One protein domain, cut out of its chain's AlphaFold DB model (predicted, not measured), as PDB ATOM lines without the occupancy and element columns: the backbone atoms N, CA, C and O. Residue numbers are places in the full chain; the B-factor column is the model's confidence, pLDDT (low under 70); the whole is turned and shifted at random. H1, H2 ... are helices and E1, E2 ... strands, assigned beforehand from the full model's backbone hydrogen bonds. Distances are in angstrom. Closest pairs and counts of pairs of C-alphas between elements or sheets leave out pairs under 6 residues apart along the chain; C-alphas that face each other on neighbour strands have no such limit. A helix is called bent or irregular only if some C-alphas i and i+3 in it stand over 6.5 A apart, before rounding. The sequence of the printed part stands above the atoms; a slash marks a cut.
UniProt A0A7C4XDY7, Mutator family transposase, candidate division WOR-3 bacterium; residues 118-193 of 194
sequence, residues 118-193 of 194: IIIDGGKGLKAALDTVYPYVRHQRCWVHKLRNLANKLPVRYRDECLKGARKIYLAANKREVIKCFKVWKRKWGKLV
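This is residues 118 to 193 of the 194 residues of the protein "Mutator family transposase" of candidate division WOR-3 bacterium (UniProt A0A7C4XDY7). The printed part is made of two loosely joined lobes: a small one of two short parallel strands, E1 and E2, with helix H1 near E2, and a larger helical one in which H2, H3 and H4 run to and fro in two successive helical hairpins. Cys 142 joins the lobes, between E2 and H2; H1 touches no helix. The printed part has 76 residues with four named helices and two named strands, in the order E1, H1, E2, H2, H3, H4, and its class is mostly helix. The sheet has the order E1, E2 and is parallel. The whole is loose, with a radius of gyration of the C-alphas of 14.7 A, and spans 42 by 28 by 17 A.

E1 is residues 118 to 120, and its first C-alpha, that of Ile 118, is at (-0.799, -34.831, -32.833). H1 is residues 124 to 133, 14.3 A from first to last C-alpha. E2 is residues 138 to 141, 10.5 A long. H2, residues 143 to 153, is 15.5 A long and begins with C-alpha 143 at (10.628, -29.661, -30.756). H3, residues 156 to 170, is 22.4 A long; it is irregular, with C-alphas 157 and 160 at 7.5 A. H4, residues 175 to 192, is 25.7 A long and ends with C-alpha 192 at (24.757, -20.738, -16.563).

E1 and E2 are parallel neighbours, with 23 degrees between their directions. N 118 and O 138 are 2.9 A apart, and N 140 and O 118 are 2.9 A apart, both within hydrogen-bond range. E1, H1 and E2 make a strand-helix-strand unit, two parallel neighbour strands with a helix between them in the chain, and its crossover is right-handed. H1 and E2 are near each other, with 7 pairs of C-alphas within 10 A. H2 and H3 form a helical hairpin; they touch, closest at the C-alphas of Ala 151 and Arg 159, 5.8 A apart, and run opposite ways at a shallow tilt of 25 degrees. H3 and H4 form another; they touch, closest at the C-alphas of Ile 169 and Val 178, 5.0 A apart, and run opposite ways at a shallow tilt of 16 degrees. H2 and H4 are apart. In H1 every O i to N i+4 pair is within hydrogen-bond range; in H2 it is 6 of 7, in H3 7 of 11 and in H4 13 of 14.

The two C-alphas farthest apart are those of Tyr 136 and Arg 157, at 42.5 A. The printed part has no cut, and its five links between elements are tight. The mean pLDDT of the printed part is 95.4, and no printed residue is under 70.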
ATOM      1  N   ILE A 118      -0.545 -36.274 -32.835       96.38
ATOM      2  CA  ILE A 118      -0.799 -34.831 -32.833       96.38
ATOM      3  C   ILE A 118       0.400 -34.129 -32.193       96.38
ATOM      4  O   ILE A 118       0.800 -34.455 -31.075       96.38
ATOM      5  N   ILE A 119       0.985 -33.163 -32.900       96.56
ATOM      6  CA  ILE A 119       2.133 -32.388 -32.420       96.56
ATOM      7  C   ILE A 119       1.666 -30.970 -32.082       96.56
ATOM      8  O   ILE A 119       1.215 -30.248 -32.964       96.56
ATOM      9  N   ILE A 120       1.807 -30.556 -30.821       95.56
ATOM     10  CA  ILE A 120       1.370 -29.233 -30.337       95.56
ATOM     11  C   ILE A 120       2.534 -28.404 -29.792       95.56
ATOM     12  O   ILE A 120       3.481 -28.945 -29.219       95.56
ATOM     13  N   ASP A 121       2.467 -27.075 -29.898       91.56
ATOM     14  CA  ASP A 121       3.431 -26.184 -29.228       91.56
ATOM     15  C   ASP A 121       3.309 -26.290 -27.700       91.56
ATOM     16  O   ASP A 121       4.309 -26.345 -26.980       91.56
ATOM     17  N   GLY A 122       2.084 -26.431 -27.187       88.75
ATOM     18  CA  GLY A 122       1.800 -26.554 -25.767       88.75
ATOM     19  C   GLY A 122       0.422 -26.064 -25.366       88.75
ATOM     20  O   GLY A 122      -0.497 -26.088 -26.168       88.75
ATOM     21  N   GLY A 123       0.303 -25.621 -24.113       91.00
ATOM     22  CA  GLY A 123      -0.948 -25.125 -23.536       91.00
ATOM     23  C   GLY A 123      -1.710 -26.210 -22.778       91.00
ATOM     24  O   GLY A 123      -2.001 -27.275 -23.316       91.00
ATOM     25  N   LYS A 124      -2.030 -25.939 -21.505       93.56
ATOM     26  CA  LYS A 124      -2.792 -26.876 -20.662       93.56
ATOM     27  C   LYS A 124      -4.209 -27.082 -21.207       93.56
ATOM     28  O   LYS A 124      -4.641 -28.220 -21.302       93.56
ATOM     29  N   GLY A 125      -4.871 -25.999 -21.629       95.94
ATOM     30  CA  GLY A 125      -6.210 -26.050 -22.227       95.94
ATOM     31  C   GLY A 125      -6.246 -26.827 -23.543       95.94
ATOM     32  O   GLY A 125      -7.081 -27.706 -23.698       95.94
ATOM     33  N   LEU A 126      -5.289 -26.585 -24.451       95.06
ATOM     34  CA  LEU A 126      -5.201 -27.340 -25.707       95.06
ATOM     35  C   LEU A 126      -4.943 -28.828 -25.452       95.06
ATOM     36  O   LEU A 126      -5.579 -29.671 -26.071       95.06
ATOM     37  N   LYS A 127      -4.045 -29.156 -24.515       94.75
ATOM     38  CA  LYS A 127      -3.816 -30.549 -24.126       94.75
ATOM     39  C   LYS A 127      -5.097 -31.188 -23.575       94.75
ATOM     40  O   LYS A 127      -5.467 -32.253 -24.041       94.75
ATOM     41  N   ALA A 128      -5.790 -30.519 -22.653       95.94
ATOM     42  CA  ALA A 128      -7.045 -31.016 -22.094       95.94
ATOM     43  C   ALA A 128      -8.113 -31.235 -23.180       95.94
ATOM     44  O   ALA A 128      -8.765 -32.269 -23.200       95.94
ATOM     45  N   ALA A 129      -8.242 -30.306 -24.133       96.94
ATOM     46  CA  ALA A 129      -9.155 -30.463 -25.260       96.94
ATOM     47  C   ALA A 129      -8.783 -31.660 -26.152       96.94
ATOM     48  O   ALA A 129      -9.664 -32.386 -26.598       96.94
ATOM     49  N   LEU A 130      -7.491 -31.894 -26.397       96.12
ATOM     50  CA  LEU A 130      -7.034 -33.056 -27.161       96.12
ATOM     51  C   LEU A 130      -7.262 -34.375 -26.422       96.12
ATOM     52  O   LEU A 130      -7.624 -35.355 -27.068       96.12
ATOM     53  N   ASP A 131      -7.080 -34.393 -25.102       94.94
ATOM     54  CA  ASP A 131      -7.381 -35.556 -24.265       94.94
ATOM     55  C   ASP A 131      -8.887 -35.906 -24.337       94.94
ATOM     56  O   ASP A 131      -9.240 -37.082 -24.286       94.94
ATOM     57  N   THR A 132      -9.767 -34.916 -24.552       97.38
ATOM     58  CA  THR A 132     -11.217 -35.117 -24.749       97.38
ATOM     59  C   THR A 132     -11.592 -35.508 -26.183       97.38
ATOM     60  O   THR A 132     -12.362 -36.443 -26.384       97.38
ATOM     61  N   VAL A 133     -11.095 -34.786 -27.194       95.69
ATOM     62  CA  VAL A 133     -11.531 -34.942 -28.598       95.69
ATOM     63  C   VAL A 133     -10.785 -36.077 -29.313       95.69
ATOM     64  O   VAL A 133     -11.347 -36.731 -30.186       95.69
ATOM     65  N   TYR A 134      -9.529 -36.342 -28.937       96.25
ATOM     66  CA  TYR A 134      -8.668 -37.363 -29.544       96.25
ATOM     67  C   TYR A 134      -7.982 -38.251 -28.481       96.25
ATOM     68  O   TYR A 134      -6.746 -38.337 -28.466       96.25
ATOM     69  N   PRO A 135      -8.750 -38.953 -27.621       95.19
ATOM     70  CA  PRO A 135      -8.222 -39.673 -26.454       95.19
ATOM     71  C   PRO A 135      -7.243 -40.804 -26.804       95.19
ATOM     72  O   PRO A 135      -6.356 -41.133 -26.021       95.19
ATOM     73  N   TYR A 136      -7.377 -41.401 -27.991       95.81
ATOM     74  CA  TYR A 136      -6.557 -42.541 -28.421       95.81
ATOM     75  C   TYR A 136      -5.377 -42.151 -29.320       95.81
ATOM     76  O   TYR A 136      -4.551 -42.997 -29.672       95.81
ATOM     77  N   VAL A 137      -5.271 -40.876 -29.708       96.75
ATOM     78  CA  VAL A 137      -4.181 -40.395 -30.561       96.75
ATOM     79  C   VAL A 137      -3.029 -39.940 -29.675       96.75
ATOM     80  O   VAL A 137      -3.225 -39.199 -28.721       96.75
ATOM     81  N   ARG A 138      -1.794 -40.346 -29.984       95.94
ATOM     82  CA  ARG A 138      -0.629 -39.909 -29.198       95.94
ATOM     83  C   ARG A 138      -0.380 -38.419 -29.395       95.94
ATOM     84  O   ARG A 138      -0.323 -37.953 -30.532       95.94
ATOM     85  N   HIS A 139      -0.136 -37.681 -28.316       95.38
ATOM     86  CA  HIS A 139       0.240 -36.268 -28.404       95.38
ATOM     87  C   HIS A 139       1.718 -36.065 -28.069       95.38
ATOM     88  O   HIS A 139       2.253 -36.660 -27.132       95.38
ATOM     89  N   GLN A 140       2.389 -35.189 -28.814       94.12
ATOM     90  CA  GLN A 140       3.782 -34.815 -28.587       94.12
ATOM     91  C   GLN A 140       3.946 -33.291 -28.610       94.12
ATOM     92  O   GLN A 140       3.258 -32.576 -29.333       94.12
ATOM     93  N   ARG A 141       4.893 -32.771 -27.822       93.31
ATOM     94  CA  ARG A 141       5.288 -31.359 -27.900       93.31
ATOM     95  C   ARG A 141       6.219 -31.130 -29.088       93.31
ATOM     96  O   ARG A 141       7.174 -31.877 -29.282       93.31
ATOM     97  N   CYS A 142       5.977 -30.070 -29.847       95.12
ATOM     98  CA  CYS A 142       6.790 -29.702 -30.996       95.12
ATOM     99  C   CYS A 142       8.205 -29.286 -30.564       95.12
ATOM    100  O   CYS A 142       8.379 -28.273 -29.878       95.12
ATOM    101  N   TRP A 143       9.229 -30.017 -31.014       94.50
ATOM    102  CA  TRP A 143      10.628 -29.661 -30.756       94.50
ATOM    103  C   TRP A 143      11.016 -28.314 -31.371       94.50
ATOM    104  O   TRP A 143      11.729 -27.553 -30.725       94.50
ATOM    105  N   VAL A 144      10.503 -27.972 -32.559       95.06
ATOM    106  CA  VAL A 144      10.779 -26.675 -33.207       95.06
ATOM    107  C   VAL A 144      10.338 -25.521 -32.309       95.06
ATOM    108  O   VAL A 144      11.140 -24.642 -31.993       95.06
ATOM    109  N   HIS A 145       9.093 -25.554 -31.828       95.19
ATOM    110  CA  HIS A 145       8.600 -24.519 -30.927       95.19
ATOM    111  C   HIS A 145       9.306 -24.549 -29.568       95.19
ATOM    112  O   HIS A 145       9.671 -23.498 -29.043       95.19
ATOM    113  N   LYS A 146       9.597 -25.735 -29.016       92.50
ATOM    114  CA  LYS A 146      10.333 -25.848 -27.748       92.50
ATOM    115  C   LYS A 146      11.724 -25.213 -27.831       92.50
ATOM    116  O   LYS A 146      12.116 -24.503 -26.905       92.50
ATOM    117  N   LEU A 147      12.450 -25.440 -28.926       94.81
ATOM    118  CA  LEU A 147      13.767 -24.847 -29.165       94.81
ATOM    119  C   LEU A 147      13.679 -23.345 -29.430       94.81
ATOM    120  O   LEU A 147      14.523 -22.610 -28.931       94.81
ATOM    121  N   ARG A 148      12.655 -22.869 -30.150       95.50
ATOM    122  CA  ARG A 148      12.414 -21.429 -30.339       95.50
ATOM    123  C   ARG A 148      12.143 -20.731 -29.004       95.50
ATOM    124  O   ARG A 148      12.767 -19.720 -28.705       95.50
ATOM    125  N   ASN A 149      11.294 -21.320 -28.162       93.69
ATOM    126  CA  ASN A 149      10.996 -20.808 -26.823       93.69
ATOM    127  C   ASN A 149      12.249 -20.751 -25.941       93.69
ATOM    128  O   ASN A 149      12.467 -19.767 -25.242       93.69
ATOM    129  N   LEU A 150      13.100 -21.777 -26.015       93.38
ATOM    130  CA  LEU A 150      14.398 -21.785 -25.348       93.38
ATOM    131  C   LEU A 150      15.322 -20.677 -25.894       93.38
ATOM    132  O   LEU A 150      15.881 -19.909 -25.118       93.38
ATOM    133  N   ALA A 151      15.443 -20.546 -27.217       95.50
ATOM    134  CA  ALA A 151      16.284 -19.544 -27.878       95.50
ATOM    135  C   ALA A 151      15.919 -18.100 -27.502       95.50
ATOM    136  O   ALA A 151      16.812 -17.268 -27.340       95.50
ATOM    137  N   ASN A 152      14.621 -17.826 -27.341       95.44
ATOM    138  CA  ASN A 152      14.087 -16.516 -26.967       95.44
ATOM    139  C   ASN A 152      14.408 -16.126 -25.517       95.44
ATOM    140  O   ASN A 152      14.397 -14.945 -25.191       95.44
ATOM    141  N   LYS A 153      14.671 -17.104 -24.642       93.44
ATOM    142  CA  LYS A 153      15.039 -16.872 -23.235       93.44
ATOM    143  C   LYS A 153      16.549 -16.900 -22.999       93.44
ATOM    144  O   LYS A 153      17.007 -16.494 -21.938       93.44
ATOM    145  N   LEU A 154      17.324 -17.368 -23.976       95.56
ATOM    146  CA  LEU A 154      18.776 -17.449 -23.881       95.56
ATOM    147  C   LEU A 154      19.445 -16.125 -24.278       95.56
ATOM    148  O   LEU A 154      19.116 -15.567 -25.333       95.56
ATOM    149  N   PRO A 155      20.468 -15.681 -23.524       95.38
ATOM    150  CA  PRO A 155      21.404 -14.670 -23.999       95.38
ATOM    151  C   PRO A 155      22.020 -15.087 -25.340       95.38
ATOM    152  O   PRO A 155      22.384 -16.254 -25.520       95.38
ATOM    153  N   VAL A 156      22.188 -14.136 -26.267       95.88
ATOM    154  CA  VAL A 156      22.671 -14.401 -27.639       95.88
ATOM    155  C   VAL A 156      23.980 -15.202 -27.640       95.88
ATOM    156  O   VAL A 156      24.077 -16.194 -28.359       95.88
ATOM    157  N   ARG A 157      24.920 -14.858 -26.745       96.50
ATOM    158  CA  ARG A 157      26.217 -15.542 -26.563       96.50
ATOM    159  C   ARG A 157      26.124 -17.054 -26.323       96.50
ATOM    160  O   ARG A 157      27.042 -17.784 -26.664       96.50
ATOM    161  N   TYR A 158      25.026 -17.528 -25.735       96.00
ATOM    162  CA  TYR A 158      24.834 -18.934 -25.369       96.00
ATOM    163  C   TYR A 158      23.851 -19.666 -26.282       96.00
ATOM    164  O   TYR A 158      23.704 -20.884 -26.178       96.00
ATOM    165  N   ARG A 159      23.161 -18.942 -27.172       95.75
ATOM    166  CA  ARG A 159      22.048 -19.475 -27.959       95.75
ATOM    167  C   ARG A 159      22.477 -20.658 -28.821       95.75
ATOM    168  O   ARG A 159      21.869 -21.720 -28.732       95.75
ATOM    169  N   ASP A 160      23.519 -20.491 -29.627       96.31
ATOM    170  CA  ASP A 160      23.964 -21.533 -30.555       96.31
ATOM    171  C   ASP A 160      24.436 -22.794 -29.814       96.31
ATOM    172  O   ASP A 160      23.938 -23.894 -30.064       96.31
ATOM    173  N   GLU A 161      25.320 -22.634 -28.825       96.50
ATOM    174  CA  GLU A 161      25.863 -23.763 -28.069       96.50
ATOM    175  C   GLU A 161      24.768 -24.522 -27.297       96.50
ATOM    176  O   GLU A 161      24.709 -25.760 -27.314       96.50
ATOM    177  N   CYS A 162      23.854 -23.792 -26.654       96.50
ATOM    178  CA  CYS A 162      22.768 -24.389 -25.886       96.50
ATOM    179  C   CYS A 162      21.792 -25.157 -26.779       96.50
ATOM    180  O   CYS A 162      21.428 -26.296 -26.458       96.50
ATOM    181  N   LEU A 163      21.424 -24.587 -27.931       96.38
ATOM    182  CA  LEU A 163      20.539 -25.242 -28.890       96.38
ATOM    183  C   LEU A 163      21.198 -26.457 -29.544       96.38
ATOM    184  O   LEU A 163      20.535 -27.484 -29.679       96.38
ATOM    185  N   LYS A 164      22.491 -26.399 -29.894       96.19
ATOM    186  CA  LYS A 164      23.243 -27.568 -30.389       96.19
ATOM    187  C   LYS A 164      23.194 -28.721 -29.389       96.19
ATOM    188  O   LYS A 164      22.918 -29.858 -29.772       96.19
ATOM    189  N   GLY A 165      23.388 -28.434 -28.102       95.69
ATOM    190  CA  GLY A 165      23.246 -29.429 -27.041       95.69
ATOM    191  C   GLY A 165      21.818 -29.974 -26.913       95.69
ATOM    192  O   GLY A 165      21.637 -31.183 -26.794       95.69
ATOM    193  N   ALA A 166      20.805 -29.108 -27.004       95.94
ATOM    194  CA  ALA A 166      19.403 -29.515 -26.937       95.94
ATOM    195  C   ALA A 166      18.993 -30.404 -28.127       95.94
ATOM    196  O   ALA A 166      18.211 -31.336 -27.953       95.94
ATOM    197  N   ARG A 167      19.562 -30.176 -29.322       96.06
ATOM    198  CA  ARG A 167      19.327 -31.022 -30.505       96.06
ATOM    199  C   ARG A 167      19.794 -32.459 -30.310       96.06
ATOM    200  O   ARG A 167      19.074 -33.385 -30.670       96.06
ATOM    201  N   LYS A 168      20.942 -32.654 -29.654       96.12
ATOM    202  CA  LYS A 168      21.463 -33.994 -29.333       96.12
ATOM    203  C   LYS A 168      20.499 -34.819 -28.473       96.12
ATOM    204  O   LYS A 168      20.573 -36.037 -28.498       96.12
ATOM    205  N   ILE A 169      19.596 -34.178 -27.725       96.75
ATOM    206  CA  ILE A 169      18.635 -34.874 -26.861       96.75
ATOM    207  C   ILE A 169      17.603 -35.634 -27.691       96.75
ATOM    208  O   ILE A 169      17.357 -36.798 -27.406       96.75
ATOM    209  N   TYR A 170      16.994 -35.002 -28.698       93.00
ATOM    210  CA  TYR A 170      15.949 -35.655 -29.496       93.00
ATOM    211  C   TYR A 170      16.488 -36.444 -30.691       93.00
ATOM    212  O   TYR A 170      15.750 -37.241 -31.257       93.00
ATOM    213  N   LEU A 171      17.753 -36.229 -31.061       96.06
ATOM    214  CA  LEU A 171      18.465 -37.022 -32.069       96.06
ATOM    215  C   LEU A 171      19.126 -38.287 -31.494       96.06
ATOM    216  O   LEU A 171      19.689 -39.070 -32.250       96.06
ATOM    217  N   ALA A 172      19.102 -38.479 -30.172       97.25
ATOM    218  CA  ALA A 172      19.672 -39.660 -29.529       97.25
ATOM    219  C   ALA A 172      18.949 -40.948 -29.969       97.25
ATOM    220  O   ALA A 172      17.725 -40.950 -30.120       97.25
ATOM    221  N   ALA A 173      19.684 -42.054 -30.128       96.38
ATOM    222  CA  ALA A 173      19.156 -43.262 -30.764       96.38
ATOM    223  C   ALA A 173      18.145 -44.009 -29.882       96.38
ATOM    224  O   ALA A 173      17.289 -44.738 -30.377       96.38
ATOM    225  N   ASN A 174      18.232 -43.851 -28.558       97.50
ATOM    226  CA  ASN A 174      17.343 -44.532 -27.624       97.50
ATOM    227  C   ASN A 174      17.119 -43.749 -26.323       97.50
ATOM    228  O   ASN A 174      17.832 -42.808 -25.981       97.50
ATOM    229  N   LYS A 175      16.132 -44.194 -25.537       95.81
ATOM    230  CA  LYS A 175      15.720 -43.547 -24.280       95.81
ATOM    231  C   LYS A 175      16.865 -43.376 -23.273       95.81
ATOM    232  O   LYS A 175      16.894 -42.370 -22.565       95.81
ATOM    233  N   ARG A 176      17.797 -44.334 -23.180       97.62
ATOM    234  CA  ARG A 176      18.928 -44.247 -22.237       97.62
ATOM    235  C   ARG A 176      19.853 -43.097 -22.628       97.62
ATOM    236  O   ARG A 176      20.223 -42.292 -21.773       97.62
ATOM    237  N   GLU A 177      20.156 -42.976 -23.915       97.31
ATOM    238  CA  GLU A 177      20.951 -41.873 -24.452       97.31
ATOM    239  C   GLU A 177      20.242 -40.525 -24.328       97.31
ATOM    240  O   GLU A 177      20.864 -39.570 -23.870       97.31
ATOM    241  N   VAL A 178      18.933 -40.453 -24.610       97.25
ATOM    242  CA  VAL A 178      18.122 -39.238 -24.401       97.25
ATOM    243  C   VAL A 178      18.289 -38.723 -22.967       97.25
ATOM    244  O   VAL A 178      18.591 -37.548 -22.750       97.25
ATOM    245  N   ILE A 179      18.140 -39.608 -21.974       97.75
ATOM    246  CA  ILE A 179      18.276 -39.260 -20.552       97.75
ATOM    247  C   ILE A 179      19.708 -38.814 -20.234       97.75
ATOM    248  O   ILE A 179      19.894 -37.831 -19.513       97.75
ATOM    249  N   LYS A 180      20.722 -39.505 -20.771       97.56
ATOM    250  CA  LYS A 180      22.136 -39.141 -20.593       97.56
ATOM    251  C   LYS A 180      22.421 -37.745 -21.155       97.56
ATOM    252  O   LYS A 180      22.927 -36.890 -20.427       97.56
ATOM    253  N   CYS A 181      22.043 -37.489 -22.407       97.12
ATOM    254  CA  CYS A 181      22.191 -36.195 -23.071       97.12
ATOM    255  C   CYS A 181      21.460 -35.088 -22.310       97.12
ATOM    256  O   CYS A 181      22.052 -34.043 -22.042       97.12
ATOM    257  N   PHE A 182      20.214 -35.329 -21.889       97.31
ATOM    258  CA  PHE A 182      19.437 -34.364 -21.114       97.31
ATOM    259  C   PHE A 182      20.098 -34.026 -19.775       97.31
ATOM    260  O   PHE A 182      20.203 -32.851 -19.433       97.31
ATOM    261  N   LYS A 183      20.589 -35.022 -19.025       97.44
ATOM    262  CA  LYS A 183      21.276 -34.797 -17.741       97.44
ATOM    263  C   LYS A 183      22.535 -33.946 -17.912       97.44
ATOM    264  O   LYS A 183      22.735 -32.996 -17.156       97.44
ATOM    265  N   VAL A 184      23.362 -34.259 -18.913       96.38
ATOM    266  CA  VAL A 184      24.583 -33.493 -19.217       96.38
ATOM    267  C   VAL A 184      24.234 -32.060 -19.617       96.38
ATOM    268  O   VAL A 184      24.801 -31.116 -19.068       96.38
ATOM    269  N   TRP A 185      23.264 -31.899 -20.518       96.94
ATOM    270  CA  TRP A 185      22.787 -30.599 -20.979       96.94
ATOM    271  C   TRP A 185      22.225 -29.755 -19.825       96.94
ATOM    272  O   TRP A 185      22.667 -28.625 -19.623       96.94
ATOM    273  N   LYS A 186      21.334 -30.326 -19.001       96.81
ATOM    274  CA  LYS A 186      20.723 -29.657 -17.841       96.81
ATOM    275  C   LYS A 186      21.773 -29.220 -16.820       96.81
ATOM    276  O   LYS A 186      21.675 -28.120 -16.295       96.81
ATOM    277  N   ARG A 187      22.787 -30.050 -16.547       96.44
ATOM    278  CA  ARG A 187      23.853 -29.723 -15.585       96.44
ATOM    279  C   ARG A 187      24.677 -28.507 -16.010       96.44
ATOM    280  O   ARG A 187      25.062 -27.725 -15.147       96.44
ATOM    281  N   LYS A 188      24.958 -28.361 -17.309       95.31
ATOM    282  CA  LYS A 188      25.686 -27.202 -17.846       95.31
ATOM    283  C   LYS A 188      24.802 -25.956 -17.841       95.31
ATOM    284  O   LYS A 188      25.156 -24.946 -17.238       95.31
ATOM    285  N   TRP A 189      23.649 -26.035 -18.499       95.62
ATOM    286  CA  TRP A 189      22.829 -24.855 -18.758       95.62
ATOM    287  C   TRP A 189      22.021 -24.405 -17.550       95.62
ATOM    288  O   TRP A 189      21.929 -23.209 -17.342       95.62
ATOM    289  N   GLY A 190      21.572 -25.313 -16.680       92.81
ATOM    290  CA  GLY A 190      20.860 -24.943 -15.452       92.81
ATOM    291  C   GLY A 190      21.707 -24.178 -14.427       92.81
ATOM    292  O   GLY A 190      21.151 -23.630 -13.486       92.81
ATOM    293  N   LYS A 191      23.039 -24.140 -14.589       91.06
ATOM    294  CA  LYS A 191      23.931 -23.278 -13.795       91.06
ATOM    295  C   LYS A 191      24.197 -21.930 -14.469       91.06
ATOM    296  O   LYS A 191      24.281 -20.919 -13.789       91.06
ATOM    297  N   LEU A 192      24.376 -21.929 -15.793       90.31
ATOM    298  CA  LEU A 192      24.757 -20.738 -16.563       90.31
ATOM    299  C   LEU A 192      23.562 -19.854 -16.942       90.31
ATOM    300  O   LEU A 192      23.717 -18.642 -17.077       90.31
ATOM    301  N   VAL A 193      22.402 -20.471 -17.175       90.31
ATOM    302  CA  VAL A 193      21.131 -19.839 -17.549       90.31
ATOM    303  C   VAL A 193      19.988 -20.652 -16.909       90.31
ATOM    304  O   VAL A 193      19.454 -21.551 -17.568       90.31
TER     305      VAL A 193